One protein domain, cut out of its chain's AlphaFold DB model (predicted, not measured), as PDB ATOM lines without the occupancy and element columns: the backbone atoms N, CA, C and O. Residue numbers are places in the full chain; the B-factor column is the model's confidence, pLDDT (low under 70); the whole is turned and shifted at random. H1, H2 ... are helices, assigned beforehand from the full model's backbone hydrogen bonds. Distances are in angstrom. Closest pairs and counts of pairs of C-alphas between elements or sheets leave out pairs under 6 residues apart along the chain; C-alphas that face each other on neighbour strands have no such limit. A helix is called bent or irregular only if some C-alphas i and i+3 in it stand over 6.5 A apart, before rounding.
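AT A GLANCE: This is residues 11 to 28 and 38 to 112 of the 113 residues of an uncharacterized protein of Ensete ventricosum (UniProt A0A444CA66). What shape do these atoms make? Four helices form a compact cluster, placed round a shared middle like the four corners of a frame, each touching the next in the ring H1, H2, H4, H3 and back to H1. H3 and H4 cross near their middles as an X, while H1 and H2 make the other side and run opposite ways. What else is in it, and how large is it? The printed part has 93 residues with four named helices, in the order H1, H2, H3, H4 along the chain, and no named strand, so its class is all helix. A long stretch with no named element, residues 38 to 52, runs along the outside. The whole is compact and rounded, with a radius of gyration of the C-alphas of 12.5 A and spans of 34 by 27 by 22 A.

IN THESE COORDINATES: Where does the first helix begin and end? H1 is residues 11 to 28 and measures 25.8 A from first to last C-alpha, from C-alpha 11 at (-48.772, -33.648, 25.218) to C-alpha 28 at (-66.270, -47.484, 12.249). With 18 residues it is the longest helix. What follows it? H2 is residues 53 to 64 and measures 15.9 A. H3 is residues 68 to 84 and measures 24.9 A. Where is the last helix? H4 is residues 95 to 111 and measures 22.8 A, ending at C-alpha 111, (-33.240, -33.743, 18.480). H4 is neither bent nor irregular, but only just: C-alphas 108 and 111 are 6.3 A apart.

HOW THE PARTS SIT: What does H1 touch? H1 touches H2 with residues 12 to 20 alone; their closest C-alphas, those of Ser 16 and Arg 54, are 4.8 A apart, and the two run opposite ways at a steep tilt of 37 degrees, only just past shallow. H1 touches H3 with residues 11 to 15 alone, and H3 meets that touch with residues 68 to 75 alone; the closest C-alphas are those of Val 12 and Tyr 71, 7.1 A apart, at a shallow tilt of 27 degrees, the same way. H1 and H4 are close but not clearly touching, with the closest C-alphas, those of Ala 23 and Val 95, 6.9 A apart. How do H2 and H3 stand to H4? H4 touches H2 with residues 95 to 100 alone; the closest C-alphas are those of Val 53 and His 96, 6.6 A apart, at a shallow tilt of 31 degrees, the same way. H3 and H4 touch with 21 pairs of C-alphas within 8 A, closest at Ala 74 and Ser 102, whose C-alphas are 4.6 A apart, and they run opposite ways at a steep tilt of 59 degrees. H2 and H3 follow each other in the chain but are apart. What does the backbone show? In H1, H2, H3 and H4 every O i to N i+4 pair is within hydrogen-bond range.

THE WHOLE: How far does it reach? The two C-alphas farthest apart are those of Ala 28 and Asp 112, at 38.7 A. Is the printed part unbroken? Residues 29 to 37 are not printed, and C-alphas 28 and 38 are 22.0 A apart across this cut, which falls in the link from H1 to H2. What are the other links like? The link from H2 to H3, with 3 residues, is tight, and the link from H3 to H4, with 10 residues, is short. How confident is the model? The mean pLDDT of the printed part is 93.5, and no printed residue is under 70.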
ATOM      1  N   VAL A  11     -48.863 -33.527  26.683       94.06
ATOM      2  CA  VAL A  11     -48.772 -33.648  25.218       94.06
ATOM      3  C   VAL A  11     -48.865 -35.101  24.739       94.06
ATOM      4  O   VAL A  11     -49.602 -35.386  23.800       94.06
ATOM      5  N   VAL A  12     -48.204 -36.041  25.419       94.62
ATOM      6  CA  VAL A  12     -48.247 -37.475  25.085       94.62
ATOM      7  C   VAL A  12     -49.657 -38.030  25.312       94.62
ATOM      8  O   VAL A  12     -50.199 -38.752  24.471       94.62
ATOM      9  N   SER A  13     -50.299 -37.632  26.412       94.25
ATOM     10  CA  SER A  13     -51.671 -38.040  26.740       94.25
ATOM     11  C   SER A  13     -52.708 -37.490  25.747       94.25
ATOM     12  O   SER A  13     -53.583 -38.220  25.270       94.25
ATOM     13  N   VAL A  14     -52.588 -36.218  25.360       96.06
ATOM     14  CA  VAL A  14     -53.490 -35.587  24.385       96.06
ATOM     15  C   VAL A  14     -53.309 -36.203  23.000       96.06
ATOM     16  O   VAL A  14     -54.296 -36.610  22.386       96.06
ATOM     17  N   LEU A  15     -52.066 -36.330  22.518       96.31
ATOM     18  CA  LEU A  15     -51.787 -36.882  21.190       96.31
ATOM     19  C   LEU A  15     -52.249 -38.334  21.065       96.31
ATOM     20  O   LEU A  15     -52.905 -38.677  20.083       96.31
ATOM     21  N   SER A  16     -51.972 -39.173  22.066       95.19
ATOM     22  CA  SER A  16     -52.469 -40.551  22.061       95.19
ATOM     23  C   SER A  16     -53.993 -40.612  22.018       95.19
ATOM     24  O   SER A  16     -54.542 -41.342  21.200       95.19
ATOM     25  N   THR A  17     -54.678 -39.798  22.825       95.88
ATOM     26  CA  THR A  17     -56.147 -39.754  22.855       95.88
ATOM     27  C   THR A  17     -56.737 -39.319  21.513       95.88
ATOM     28  O   THR A  17     -57.720 -39.898  21.053       95.88
ATOM     29  N   ILE A  18     -56.150 -38.310  20.862       96.25
ATOM     30  CA  ILE A  18     -56.597 -37.839  19.543       96.25
ATOM     31  C   ILE A  18     -56.415 -38.937  18.492       96.25
ATOM     32  O   ILE A  18     -57.341 -39.214  17.729       96.25
ATOM     33  N   LEU A  19     -55.238 -39.562  18.449       96.06
ATOM     34  CA  LEU A  19     -54.913 -40.571  17.443       96.06
ATOM     35  C   LEU A  19     -55.714 -41.860  17.635       96.06
ATOM     36  O   LEU A  19     -56.143 -42.455  16.648       96.06
ATOM     37  N   GLU A  20     -55.970 -42.253  18.881       95.75
ATOM     38  CA  GLU A  20     -56.828 -43.389  19.219       95.75
ATOM     39  C   GLU A  20     -58.264 -43.154  18.745       95.75
ATOM     40  O   GLU A  20     -58.785 -43.934  17.950       95.75
ATOM     41  N   ARG A  21     -58.860 -42.010  19.106       95.56
ATOM     42  CA  ARG A  21     -60.218 -41.644  18.669       95.56
ATOM     43  C   ARG A  21     -60.338 -41.525  17.153       95.56
ATOM     44  O   ARG A  21     -61.359 -41.903  16.581       95.56
ATOM     45  N   LEU A  22     -59.317 -40.980  16.489       94.50
ATOM     46  CA  LEU A  22     -59.294 -40.876  15.032       94.50
ATOM     47  C   LEU A  22     -59.252 -42.264  14.383       94.50
ATOM     48  O   LEU A  22     -59.973 -42.500  13.414       94.50
ATOM     49  N   ALA A  23     -58.439 -43.174  14.922       94.06
ATOM     50  CA  ALA A  23     -58.348 -44.538  14.428       94.06
ATOM     51  C   ALA A  23     -59.674 -45.292  14.604       94.06
ATOM     52  O   ALA A  23     -60.167 -45.866  13.636       94.06
ATOM     53  N   GLU A  24     -60.288 -45.215  15.787       93.75
ATOM     54  CA  GLU A  24     -61.582 -45.846  16.087       93.75
ATOM     55  C   GLU A  24     -62.708 -45.308  15.201       93.75
ATOM     56  O   GLU A  24     -63.483 -46.076  14.628       93.75
ATOM     57  N   ARG A  25     -62.780 -43.982  15.024       93.88
ATOM     58  CA  ARG A  25     -63.764 -43.358  14.135       93.88
ATOM     59  C   ARG A  25     -63.595 -43.833  12.693       93.88
ATOM     60  O   ARG A  25     -64.583 -44.108  12.017       93.88
ATOM     61  N   ASN A  26     -62.357 -43.924  12.217       92.69
ATOM     62  CA  ASN A  26     -62.080 -44.375  10.859       92.69
ATOM     63  C   ASN A  26     -62.319 -45.877  10.686       92.69
ATOM     64  O   ASN A  26     -62.735 -46.272   9.602       92.69
ATOM     65  N   ASP A  27     -62.111 -46.699  11.718       91.38
ATOM     66  CA  ASP A  27     -62.501 -48.113  11.709       91.38
ATOM     67  C   ASP A  27     -64.024 -48.273  11.618       91.38
ATOM     68  O   ASP A  27     -64.496 -49.119  10.870       91.38
ATOM     69  N   ALA A  28     -64.805 -47.434  12.310       89.56
ATOM     70  CA  ALA A  28     -66.270 -47.484  12.249       89.56
ATOM     71  C   ALA A  28     -66.835 -47.099  10.868       89.56
ATOM     72  O   ALA A  28     -67.880 -47.601  10.457       89.56
ATOM     73  N   HIS A  38     -51.083 -47.776  -1.896       85.94
ATOM     74  CA  HIS A  38     -49.648 -48.044  -2.111       85.94
ATOM     75  C   HIS A  38     -48.722 -47.168  -1.246       85.94
ATOM     76  O   HIS A  38     -47.684 -47.631  -0.789       85.94
ATOM     77  N   ARG A  39     -49.116 -45.916  -0.960       85.56
ATOM     78  CA  ARG A  39     -48.355 -45.001  -0.079       85.56
ATOM     79  C   ARG A  39     -48.403 -45.371   1.402       85.56
ATOM     80  O   ARG A  39     -47.609 -44.857   2.176       85.56
ATOM     81  N   ALA A  40     -49.352 -46.214   1.794       87.50
ATOM     82  CA  ALA A  40     -49.602 -46.611   3.172       87.50
ATOM     83  C   ALA A  40     -49.373 -48.111   3.429       87.50
ATOM     84  O   ALA A  40     -49.522 -48.557   4.566       87.50
ATOM     85  N   SER A  41     -49.017 -48.891   2.403       89.12
ATOM     86  CA  SER A  41     -48.888 -50.350   2.496       89.12
ATOM     87  C   SER A  41     -47.839 -50.781   3.521       89.12
ATOM     88  O   SER A  41     -48.111 -51.670   4.321       89.12
ATOM     89  N   ALA A  42     -46.698 -50.085   3.588       90.88
ATOM     90  CA  ALA A  42     -45.639 -50.341   4.569       90.88
ATOM     91  C   ALA A  42     -46.081 -50.120   6.031       90.88
ATOM     92  O   ALA A  42     -45.504 -50.693   6.958       90.88
ATOM     93  N   PHE A  43     -47.115 -49.302   6.244       92.19
ATOM     94  CA  PHE A  43     -47.659 -49.013   7.568       92.19
ATOM     95  C   PHE A  43     -48.813 -49.939   7.942       92.19
ATOM     96  O   PHE A  43     -49.288 -49.861   9.065       92.19
ATOM     97  N   HIS A  44     -49.278 -50.810   7.049       90.56
ATOM     98  CA  HIS A  44     -50.410 -51.682   7.328       90.56
ATOM     99  C   HIS A  44     -49.956 -52.970   8.027       90.56
ATOM    100  O   HIS A  44     -49.166 -53.744   7.488       90.56
ATOM    101  N   GLY A  45     -50.437 -53.199   9.248       87.19
ATOM    102  CA  GLY A  45     -50.261 -54.456   9.968       87.19
ATOM    103  C   GLY A  45     -51.209 -55.545   9.465       87.19
ATOM    104  O   GLY A  45     -52.312 -55.256   9.013       87.19
ATOM    105  N   LEU A  46     -50.785 -56.806   9.585       84.62
ATOM    106  CA  LEU A  46     -51.624 -57.972   9.270       84.62
ATOM    107  C   LEU A  46     -52.764 -58.151  10.282       84.62
ATOM    108  O   LEU A  46     -53.836 -58.638   9.941       84.62
ATOM    109  N   THR A  47     -52.523 -57.754  11.529       88.06
ATOM    110  CA  THR A  47     -53.469 -57.842  12.641       88.06
ATOM    111  C   THR A  47     -53.400 -56.574  13.487       88.06
ATOM    112  O   THR A  47     -52.380 -55.876  13.513       88.06
ATOM    113  N   LYS A  48     -54.501 -56.262  14.179       89.31
ATOM    114  CA  LYS A  48     -54.550 -55.156  15.140       89.31
ATOM    115  C   LYS A  48     -53.637 -55.489  16.329       89.31
ATOM    116  O   LYS A  48     -53.806 -56.561  16.914       89.31
ATOM    117  N   PRO A  49     -52.702 -54.602  16.713       92.00
ATOM    118  CA  PRO A  49     -51.910 -54.800  17.922       92.00
ATOM    119  C   PRO A  49     -52.801 -54.901  19.166       92.00
ATOM    120  O   PRO A  49     -53.781 -54.168  19.293       92.00
ATOM    121  N   SER A  50     -52.444 -55.783  20.103       93.75
ATOM    122  CA  SER A  50     -53.164 -55.944  21.377       93.75
ATOM    123  C   SER A  50     -52.965 -54.767  22.337       93.75
ATOM    124  O   SER A  50     -53.751 -54.579  23.261       93.75
ATOM    125  N   ILE A  51     -51.919 -53.968  22.121       95.25
ATOM    126  CA  ILE A  51     -51.633 -52.759  22.891       95.25
ATOM    127  C   ILE A  51     -52.413 -51.560  22.339       95.25
ATOM    128  O   ILE A  51     -52.436 -51.324  21.129       95.25
ATOM    129  N   SER A  52     -53.016 -50.774  23.233       95.38
ATOM    130  CA  SER A  52     -53.705 -49.527  22.881       95.38
ATOM    131  C   SER A  52     -52.738 -48.489  22.303       95.38
ATOM    132  O   SER A  52     -51.519 -48.567  22.491       95.38
ATOM    133  N   VAL A  53     -53.273 -47.495  21.595       95.88
ATOM    134  CA  VAL A  53     -52.453 -46.413  21.029       95.88
ATOM    135  C   VAL A  53     -51.823 -45.596  22.155       95.88
ATOM    136  O   VAL A  53     -50.641 -45.253  22.082       95.88
ATOM    137  N   ARG A  54     -52.581 -45.355  23.232       94.44
ATOM    138  CA  ARG A  54     -52.086 -44.684  24.438       94.44
ATOM    139  C   ARG A  54     -50.927 -45.417  25.090       94.44
ATOM    140  O   ARG A  54     -49.844 -44.846  25.188       94.44
ATOM    141  N   SER A  55     -51.112 -46.682  25.462       95.00
ATOM    142  CA  SER A  55     -50.053 -47.446  26.126       95.00
ATOM    143  C   SER A  55     -48.833 -47.629  25.223       95.00
ATOM    144  O   SER A  55     -47.708 -47.705  25.709       95.00
ATOM    145  N   TYR A  56     -49.024 -47.676  23.901       96.62
ATOM    146  CA  TYR A  56     -47.912 -47.719  22.960       96.62
ATOM    147  C   TYR A  56     -47.106 -46.414  22.956       96.62
ATOM    148  O   TYR A  56     -45.882 -46.461  23.073       96.62
ATOM    149  N   LEU A  57     -47.769 -45.256  22.882       95.81
ATOM    150  CA  LEU A  57     -47.091 -43.960  22.874       95.81
ATOM    151  C   LEU A  57     -46.406 -43.649  24.213       95.81
ATOM    152  O   LEU A  57     -45.292 -43.135  24.225       95.81
ATOM    153  N   GLU A  58     -47.024 -44.023  25.334       93.94
ATOM    154  CA  GLU A  58     -46.424 -43.919  26.672       93.94
ATOM    155  C   GLU A  58     -45.161 -44.777  26.807       93.94
ATOM    156  O   GLU A  58     -44.168 -44.336  27.386       93.94
ATOM    157  N   ARG A  59     -45.160 -45.990  26.233       95.62
ATOM    158  CA  ARG A  59     -43.953 -46.826  26.173       95.62
ATOM    159  C   ARG A  59     -42.868 -46.172  25.329       95.62
ATOM    160  O   ARG A  59     -41.719 -46.170  25.752       95.62
ATOM    161  N   ILE A  60     -43.212 -45.614  24.168       96.00
ATOM    162  CA  ILE A  60     -42.235 -44.878  23.355       96.00
ATOM    163  C   ILE A  60     -41.648 -43.728  24.175       96.00
ATOM    164  O   ILE A  60     -40.433 -43.628  24.257       96.00
ATOM    165  N   PHE A  61     -42.475 -42.947  24.874       94.25
ATOM    166  CA  PHE A  61     -41.999 -41.888  25.765       94.25
ATOM    167  C   PHE A  61     -41.034 -42.382  26.840       94.25
ATOM    168  O   PHE A  61     -39.955 -41.817  26.999       94.25
ATOM    169  N   ARG A  62     -41.376 -43.478  27.520       92.44
ATOM    170  CA  ARG A  62     -40.537 -44.046  28.577       92.44
ATOM    171  C   ARG A  62     -39.179 -44.548  28.080       92.44
ATOM    172  O   ARG A  62     -38.223 -44.517  28.843       92.44
ATOM    173  N   TYR A  63     -39.100 -45.058  26.851       93.25
ATOM    174  CA  TYR A  63     -37.909 -45.773  26.377       93.25
ATOM    175  C   TYR A  63     -37.122 -45.055  25.277       93.25
ATOM    176  O   TYR A  63     -35.961 -45.390  25.070       93.25
ATOM    177  N   ALA A  64     -37.717 -44.103  24.555       90.56
ATOM    178  CA  ALA A  64     -37.052 -43.426  23.440       90.56
ATOM    179  C   ALA A  64     -36.062 -42.348  23.897       90.56
ATOM    180  O   ALA A  64     -35.120 -42.065  23.166       90.56
ATOM    181  N   GLY A  65     -36.278 -41.741  25.071       88.44
ATOM    182  CA  GLY A  65     -35.379 -40.716  25.616       88.44
ATOM    183  C   GLY A  65     -35.285 -39.436  24.774       88.44
ATOM    184  O   GLY A  65     -34.290 -38.728  24.871       88.44
ATOM    185  N   CYS A  66     -36.290 -39.146  23.940       91.69
ATOM    186  CA  CYS A  66     -36.327 -37.972  23.067       91.69
ATOM    187  C   CYS A  66     -37.145 -36.811  23.651       91.69
ATOM    188  O   CYS A  66     -38.003 -36.999  24.521       91.69
ATOM    189  N   SER A  67     -36.901 -35.600  23.150       93.50
ATOM    190  CA  SER A  67     -37.571 -34.383  23.609       93.50
ATOM    191  C   SER A  67     -39.075 -34.378  23.316       93.50
ATOM    192  O   SER A  67     -39.579 -35.024  22.393       93.50
ATOM    193  N   LEU A  68     -39.833 -33.576  24.072       93.81
ATOM    194  CA  LEU A  68     -41.273 -33.403  23.834       93.81
ATOM    195  C   LEU A  68     -41.582 -32.759  22.477       93.81
ATOM    196  O   LEU A  68     -42.634 -33.034  21.892       93.81
ATOM    197  N   SER A  69     -40.655 -31.963  21.943       95.06
ATOM    198  CA  SER A  69     -40.718 -31.413  20.587       95.06
ATOM    199  C   SER A  69     -40.817 -32.506  19.525       95.06
ATOM    200  O   SER A  69     -41.574 -32.334  18.567       95.06
ATOM    201  N   CYS A  70     -40.163 -33.656  19.717       96.56
ATOM    202  CA  CYS A  70     -40.248 -34.780  18.786       96.56
ATOM    203  C   CYS A  70     -41.676 -35.330  18.655       96.56
ATOM    204  O   CYS A  70     -42.103 -35.667  17.555       96.56
ATOM    205  N   TYR A  71     -42.462 -35.352  19.734       96.25
ATOM    206  CA  TYR A  71     -43.855 -35.824  19.701       96.25
ATOM    207  C   TYR A  71     -44.769 -34.853  18.950       96.25
ATOM    208  O   TYR A  71     -45.621 -35.274  18.164       96.25
ATOM    209  N   VAL A  72     -44.569 -33.549  19.153       96.62
ATOM    210  CA  VAL A  72     -45.308 -32.508  18.425       96.62
ATOM    211  C   VAL A  72     -44.946 -32.538  16.939       96.62
ATOM    212  O   VAL A  72     -45.834 -32.543  16.085       96.62
ATOM    213  N   ALA A  73     -43.654 -32.620  16.615       97.31
ATOM    214  CA  ALA A  73     -43.175 -32.720  15.241       97.31
ATOM    215  C   ALA A  73     -43.676 -33.996  14.547       97.31
ATOM    216  O   ALA A  73     -44.153 -33.924  13.415       97.31
ATOM    217  N   ALA A  74     -43.668 -35.139  15.237       97.44
ATOM    218  CA  ALA A  74     -44.213 -36.396  14.730       97.44
ATOM    219  C   ALA A  74     -45.695 -36.268  14.350       97.44
ATOM    220  O   ALA A  74     -46.092 -36.684  13.258       97.44
ATOM    221  N   TYR A  75     -46.505 -35.629  15.203       97.00
ATOM    222  CA  TYR A  75     -47.905 -35.346  14.887       97.00
ATOM    223  C   TYR A  75     -48.045 -34.455  13.644       97.00
ATOM    224  O   TYR A  75     -48.836 -34.767  12.755       97.00
ATOM    225  N   ILE A  76     -47.237 -33.395  13.528       97.06
ATOM    226  CA  ILE A  76     -47.225 -32.514  12.348       97.06
ATOM    227  C   ILE A  76     -46.845 -33.292  11.080       97.06
ATOM    228  O   ILE A  76     -47.451 -33.086  10.027       97.06
ATOM    229  N   TYR A  77     -45.854 -34.184  11.151       97.06
ATOM    230  CA  TYR A  77     -45.434 -35.012  10.018       97.06
ATOM    231  C   TYR A  77     -46.538 -35.965   9.576       97.06
ATOM    232  O   TYR A  77     -46.826 -36.055   8.379       97.06
ATOM    233  N   LEU A  78     -47.193 -36.625  10.533       96.31
ATOM    234  CA  LEU A  78     -48.316 -37.510  10.261       96.31
ATOM    235  C   LEU A  78     -49.487 -36.752   9.626       96.31
ATOM    236  O   LEU A  78     -49.998 -37.162   8.585       96.31
ATOM    237  N   ASP A  79     -49.878 -35.618  10.203       95.75
ATOM    238  CA  ASP A  79     -50.973 -34.796   9.689       95.75
ATOM    239  C   ASP A  79     -50.686 -34.272   8.266       95.75
ATOM    240  O   ASP A  79     -51.529 -34.383   7.373       95.75
ATOM    241  N   ARG A  80     -49.465 -33.789   7.998       96.25
ATOM    242  CA  ARG A  80     -49.045 -33.374   6.644       96.25
ATOM    243  C   ARG A  80     -49.103 -34.527   5.643       96.25
ATOM    244  O   ARG A  80     -49.528 -34.320   4.505       96.25
ATOM    245  N   PHE A  81     -48.684 -35.725   6.047       95.69
ATOM    246  CA  PHE A  81     -48.742 -36.914   5.199       95.69
ATOM    247  C   PHE A  81     -50.189 -37.275   4.835       95.69
ATOM    248  O   PHE A  81     -50.496 -37.456   3.655       95.69
ATOM    249  N   LEU A  82     -51.090 -37.310   5.823       93.56
ATOM    250  CA  LEU A  82     -52.508 -37.613   5.607       93.56
ATOM    251  C   LEU A  82     -53.185 -36.551   4.726       93.56
ATOM    252  O   LEU A  82     -53.898 -36.899   3.787       93.56
ATOM    253  N   ARG A  83     -52.890 -35.260   4.938       94.44
ATOM    254  CA  ARG A  83     -53.408 -34.170   4.090       94.44
ATOM    255  C   ARG A  83     -52.939 -34.263   2.637       94.44
ATOM    256  O   ARG A  83     -53.707 -33.973   1.725       94.44
ATOM    257  N   ARG A  84     -51.695 -34.691   2.395       95.12
ATOM    258  CA  ARG A  84     -51.158 -34.873   1.033       95.12
ATOM    259  C   ARG A  84     -51.702 -36.131   0.347       95.12
ATOM    260  O   ARG A  84     -51.573 -36.273  -0.873       95.12
ATOM    261  N   HIS A  85     -52.263 -37.068   1.107       92.38
ATOM    262  CA  HIS A  85     -52.740 -38.361   0.623       92.38
ATOM    263  C   HIS A  85     -54.156 -38.644   1.142       92.38
ATOM    264  O   HIS A  85     -54.323 -39.543   1.960       92.38
ATOM    265  N   PRO A  86     -55.190 -37.945   0.637       89.00
ATOM    266  CA  PRO A  86     -56.559 -38.054   1.157       89.00
ATOM    267  C   PRO A  86     -57.172 -39.461   1.025       89.00
ATOM    268  O   PRO A  86     -58.119 -39.790   1.730       89.00
ATOM    269  N   ALA A  87     -56.620 -40.313   0.155       88.38
ATOM    270  CA  ALA A  87     -56.996 -41.725   0.045       88.38
ATOM    271  C   ALA A  87     -56.468 -42.599   1.205       88.38
ATOM    272  O   ALA A  87     -56.869 -43.754   1.344       88.38
ATOM    273  N   VAL A  88     -55.546 -42.085   2.023       90.69
ATOM    274  CA  VAL A  88     -55.013 -42.762   3.206       90.69
ATOM    275  C   VAL A  88     -55.754 -42.260   4.438       90.69
ATOM    276  O   VAL A  88     -55.662 -41.090   4.793       90.69
ATOM    277  N   SER A  89     -56.436 -43.164   5.138       91.50
ATOM    278  CA  SER A  89     -56.970 -42.905   6.476       91.50
ATOM    279  C   SER A  89     -56.128 -43.593   7.551       91.50
ATOM    280  O   SER A  89     -55.538 -44.654   7.319       91.50
ATOM    281  N   LEU A  90     -56.064 -42.979   8.733       93.12
ATOM    282  CA  LEU A  90     -55.434 -43.545   9.929       93.12
ATOM    283  C   LEU A  90     -56.425 -44.472  10.639       93.12
ATOM    284  O   LEU A  90     -57.562 -44.069  10.843       93.12
ATOM    285  N   HIS A  91     -56.036 -45.687  11.008       93.00
ATOM    286  CA  HIS A  91     -56.944 -46.676  11.596       93.00
ATOM    287  C   HIS A  91     -56.177 -47.734  12.410       93.00
ATOM    288  O   HIS A  91     -54.941 -47.737  12.408       93.00
ATOM    289  N   SER A  92     -56.873 -48.651  13.096       93.50
ATOM    290  CA  SER A  92     -56.241 -49.559  14.077       93.50
ATOM    291  C   SER A  92     -55.127 -50.460  13.524       93.50
ATOM    292  O   SER A  92     -54.308 -50.946  14.300       93.50
ATOM    293  N   LEU A  93     -55.076 -50.714  12.210       93.12
ATOM    294  CA  LEU A  93     -54.033 -51.561  11.609       93.12
ATOM    295  C   LEU A  93     -52.773 -50.782  11.224       93.12
ATOM    296  O   LEU A  93     -51.749 -51.409  10.968       93.12
ATOM    297  N   ASN A  94     -52.828 -49.449  11.145       94.69
ATOM    298  CA  ASN A  94     -51.688 -48.650  10.688       94.69
ATOM    299  C   ASN A  94     -51.189 -47.598  11.679       94.69
ATOM    300  O   ASN A  94     -50.030 -47.189  11.588       94.69
ATOM    301  N   VAL A  95     -52.012 -47.200  12.652       96.38
ATOM    302  CA  VAL A  95     -51.699 -46.107  13.579       96.38
ATOM    303  C   VAL A  95     -50.408 -46.337  14.364       96.38
ATOM    304  O   VAL A  95     -49.587 -45.429  14.446       96.38
ATOM    305  N   HIS A  96     -50.157 -47.554  14.860       96.69
ATOM    306  CA  HIS A  96     -48.931 -47.868  15.609       96.69
ATOM    307  C   HIS A  96     -47.672 -47.721  14.753       96.69
ATOM    308  O   HIS A  96     -46.683 -47.146  15.201       96.69
ATOM    309  N   ARG A  97     -47.709 -48.204  13.504       95.94
ATOM    310  CA  ARG A  97     -46.569 -48.106  12.579       95.94
ATOM    311  C   ARG A  97     -46.329 -46.658  12.157       95.94
ATOM    312  O   ARG A  97     -45.187 -46.216  12.158       95.94
ATOM    313  N   PHE A  98     -47.387 -45.898  11.873       96.50
ATOM    314  CA  PHE A  98     -47.271 -44.462  11.608       96.50
ATOM    315  C   PHE A  98     -46.668 -43.698  12.791       96.50
ATOM    316  O   PHE A  98     -45.794 -42.854  12.593       96.50
ATOM    317  N   LEU A  99     -47.100 -44.011  14.013       96.44
ATOM    318  CA  LEU A  99     -46.592 -43.385  15.230       96.44
ATOM    319  C   LEU A  99     -45.085 -43.564  15.377       96.44
ATOM    320  O   LEU A  99     -44.363 -42.573  15.427       96.44
ATOM    321  N   ILE A 100     -44.591 -44.804  15.384       96.56
ATOM    322  CA  ILE A 100     -43.155 -45.027  15.578       96.56
ATOM    323  C   ILE A 100     -42.328 -44.434  14.436       96.56
ATOM    324  O   ILE A 100     -41.308 -43.805  14.693       96.56
ATOM    325  N   THR A 101     -42.777 -44.544  13.182       96.94
ATOM    326  CA  THR A 101     -42.035 -43.968  12.053       96.94
ATOM    327  C   THR A 101     -41.985 -42.444  12.113       96.94
ATOM    328  O   THR A 101     -40.925 -41.866  11.890       96.94
ATOM    329  N   SER A 102     -43.103 -41.783  12.428       97.00
ATOM    330  CA  SER A 102     -43.139 -40.319  12.543       97.00
ATOM    331  C   SER A 102     -42.284 -39.809  13.706       97.00
ATOM    332  O   SER A 102     -41.592 -38.807  13.539       97.00
ATOM    333  N   ILE A 103     -42.259 -40.526  14.835       97.19
ATOM    334  CA  ILE A 103     -41.403 -40.200  15.983       97.19
ATOM    335  C   ILE A 103     -39.933 -40.398  15.635       97.19
ATOM    336  O   ILE A 103     -39.148 -39.488  15.857       97.19
ATOM    337  N   LEU A 104     -39.552 -41.526  15.034       96.12
ATOM    338  CA  LEU A 104     -38.162 -41.761  14.629       96.12
ATOM    339  C   LEU A 104     -37.665 -40.715  13.623       96.12
ATOM    340  O   LEU A 104     -36.529 -40.256  13.721       96.12
ATOM    341  N   ALA A 105     -38.518 -40.305  12.681       96.12
ATOM    342  CA  ALA A 105     -38.202 -39.202  11.782       96.12
ATOM    343  C   ALA A 105     -38.042 -37.879  12.549       96.12
ATOM    344  O   ALA A 105     -37.108 -37.133  12.281       96.12
ATOM    345  N   ALA A 106     -38.920 -37.587  13.512       97.06
ATOM    346  CA  ALA A 106     -38.804 -36.393  14.341       97.06
ATOM    347  C   ALA A 106     -37.515 -36.383  15.167       97.06
ATOM    348  O   ALA A 106     -36.805 -35.393  15.105       97.06
ATOM    349  N   VAL A 107     -37.157 -37.482  15.833       95.62
ATOM    350  CA  VAL A 107     -35.895 -37.597  16.588       95.62
ATOM    351  C   VAL A 107     -34.699 -37.256  15.701       95.62
ATOM    352  O   VAL A 107     -33.941 -36.348  16.020       95.62
ATOM    353  N   LYS A 108     -34.616 -37.881  14.521       93.69
ATOM    354  CA  LYS A 108     -33.517 -37.674  13.568       93.69
ATOM    355  C   LYS A 108     -33.354 -36.228  13.085       93.69
ATOM    356  O   LYS A 108     -32.277 -35.846  12.644       93.69
ATOM    357  N   PHE A 109     -34.435 -35.452  13.040       92.44
ATOM    358  CA  PHE A 109     -34.417 -34.110  12.449       92.44
ATOM    359  C   PHE A 109     -34.658 -32.991  13.457       92.44
ATOM    360  O   PHE A 109     -34.502 -31.838  13.088       92.44
ATOM    361  N   VAL A 110     -35.091 -33.286  14.678       92.31
ATOM    362  CA  VAL A 110     -35.445 -32.276  15.685       92.31
ATOM    363  C   VAL A 110     -34.532 -32.361  16.900       92.31
ATOM    364  O   VAL A 110     -34.174 -31.312  17.411       92.31
ATOM    365  N   ASP A 111     -34.158 -33.565  17.343       85.06
ATOM    366  CA  ASP A 111     -33.240 -33.743  18.480       85.06
ATOM    367  C   ASP A 111     -31.767 -33.826  18.061       85.06
ATOM    368  O   ASP A 111     -30.896 -33.494  18.858       85.06
ATOM    369  N   ASP A 112     -31.476 -34.252  16.827       74.69
ATOM    370  CA  ASP A 112     -30.102 -34.289  16.297       74.69
ATOM    371  C   ASP A 112     -29.600 -32.909  15.800       74.69
ATOM    372  O   ASP A 112     -28.443 -32.799  15.387       74.69
TER     373      ASP A 112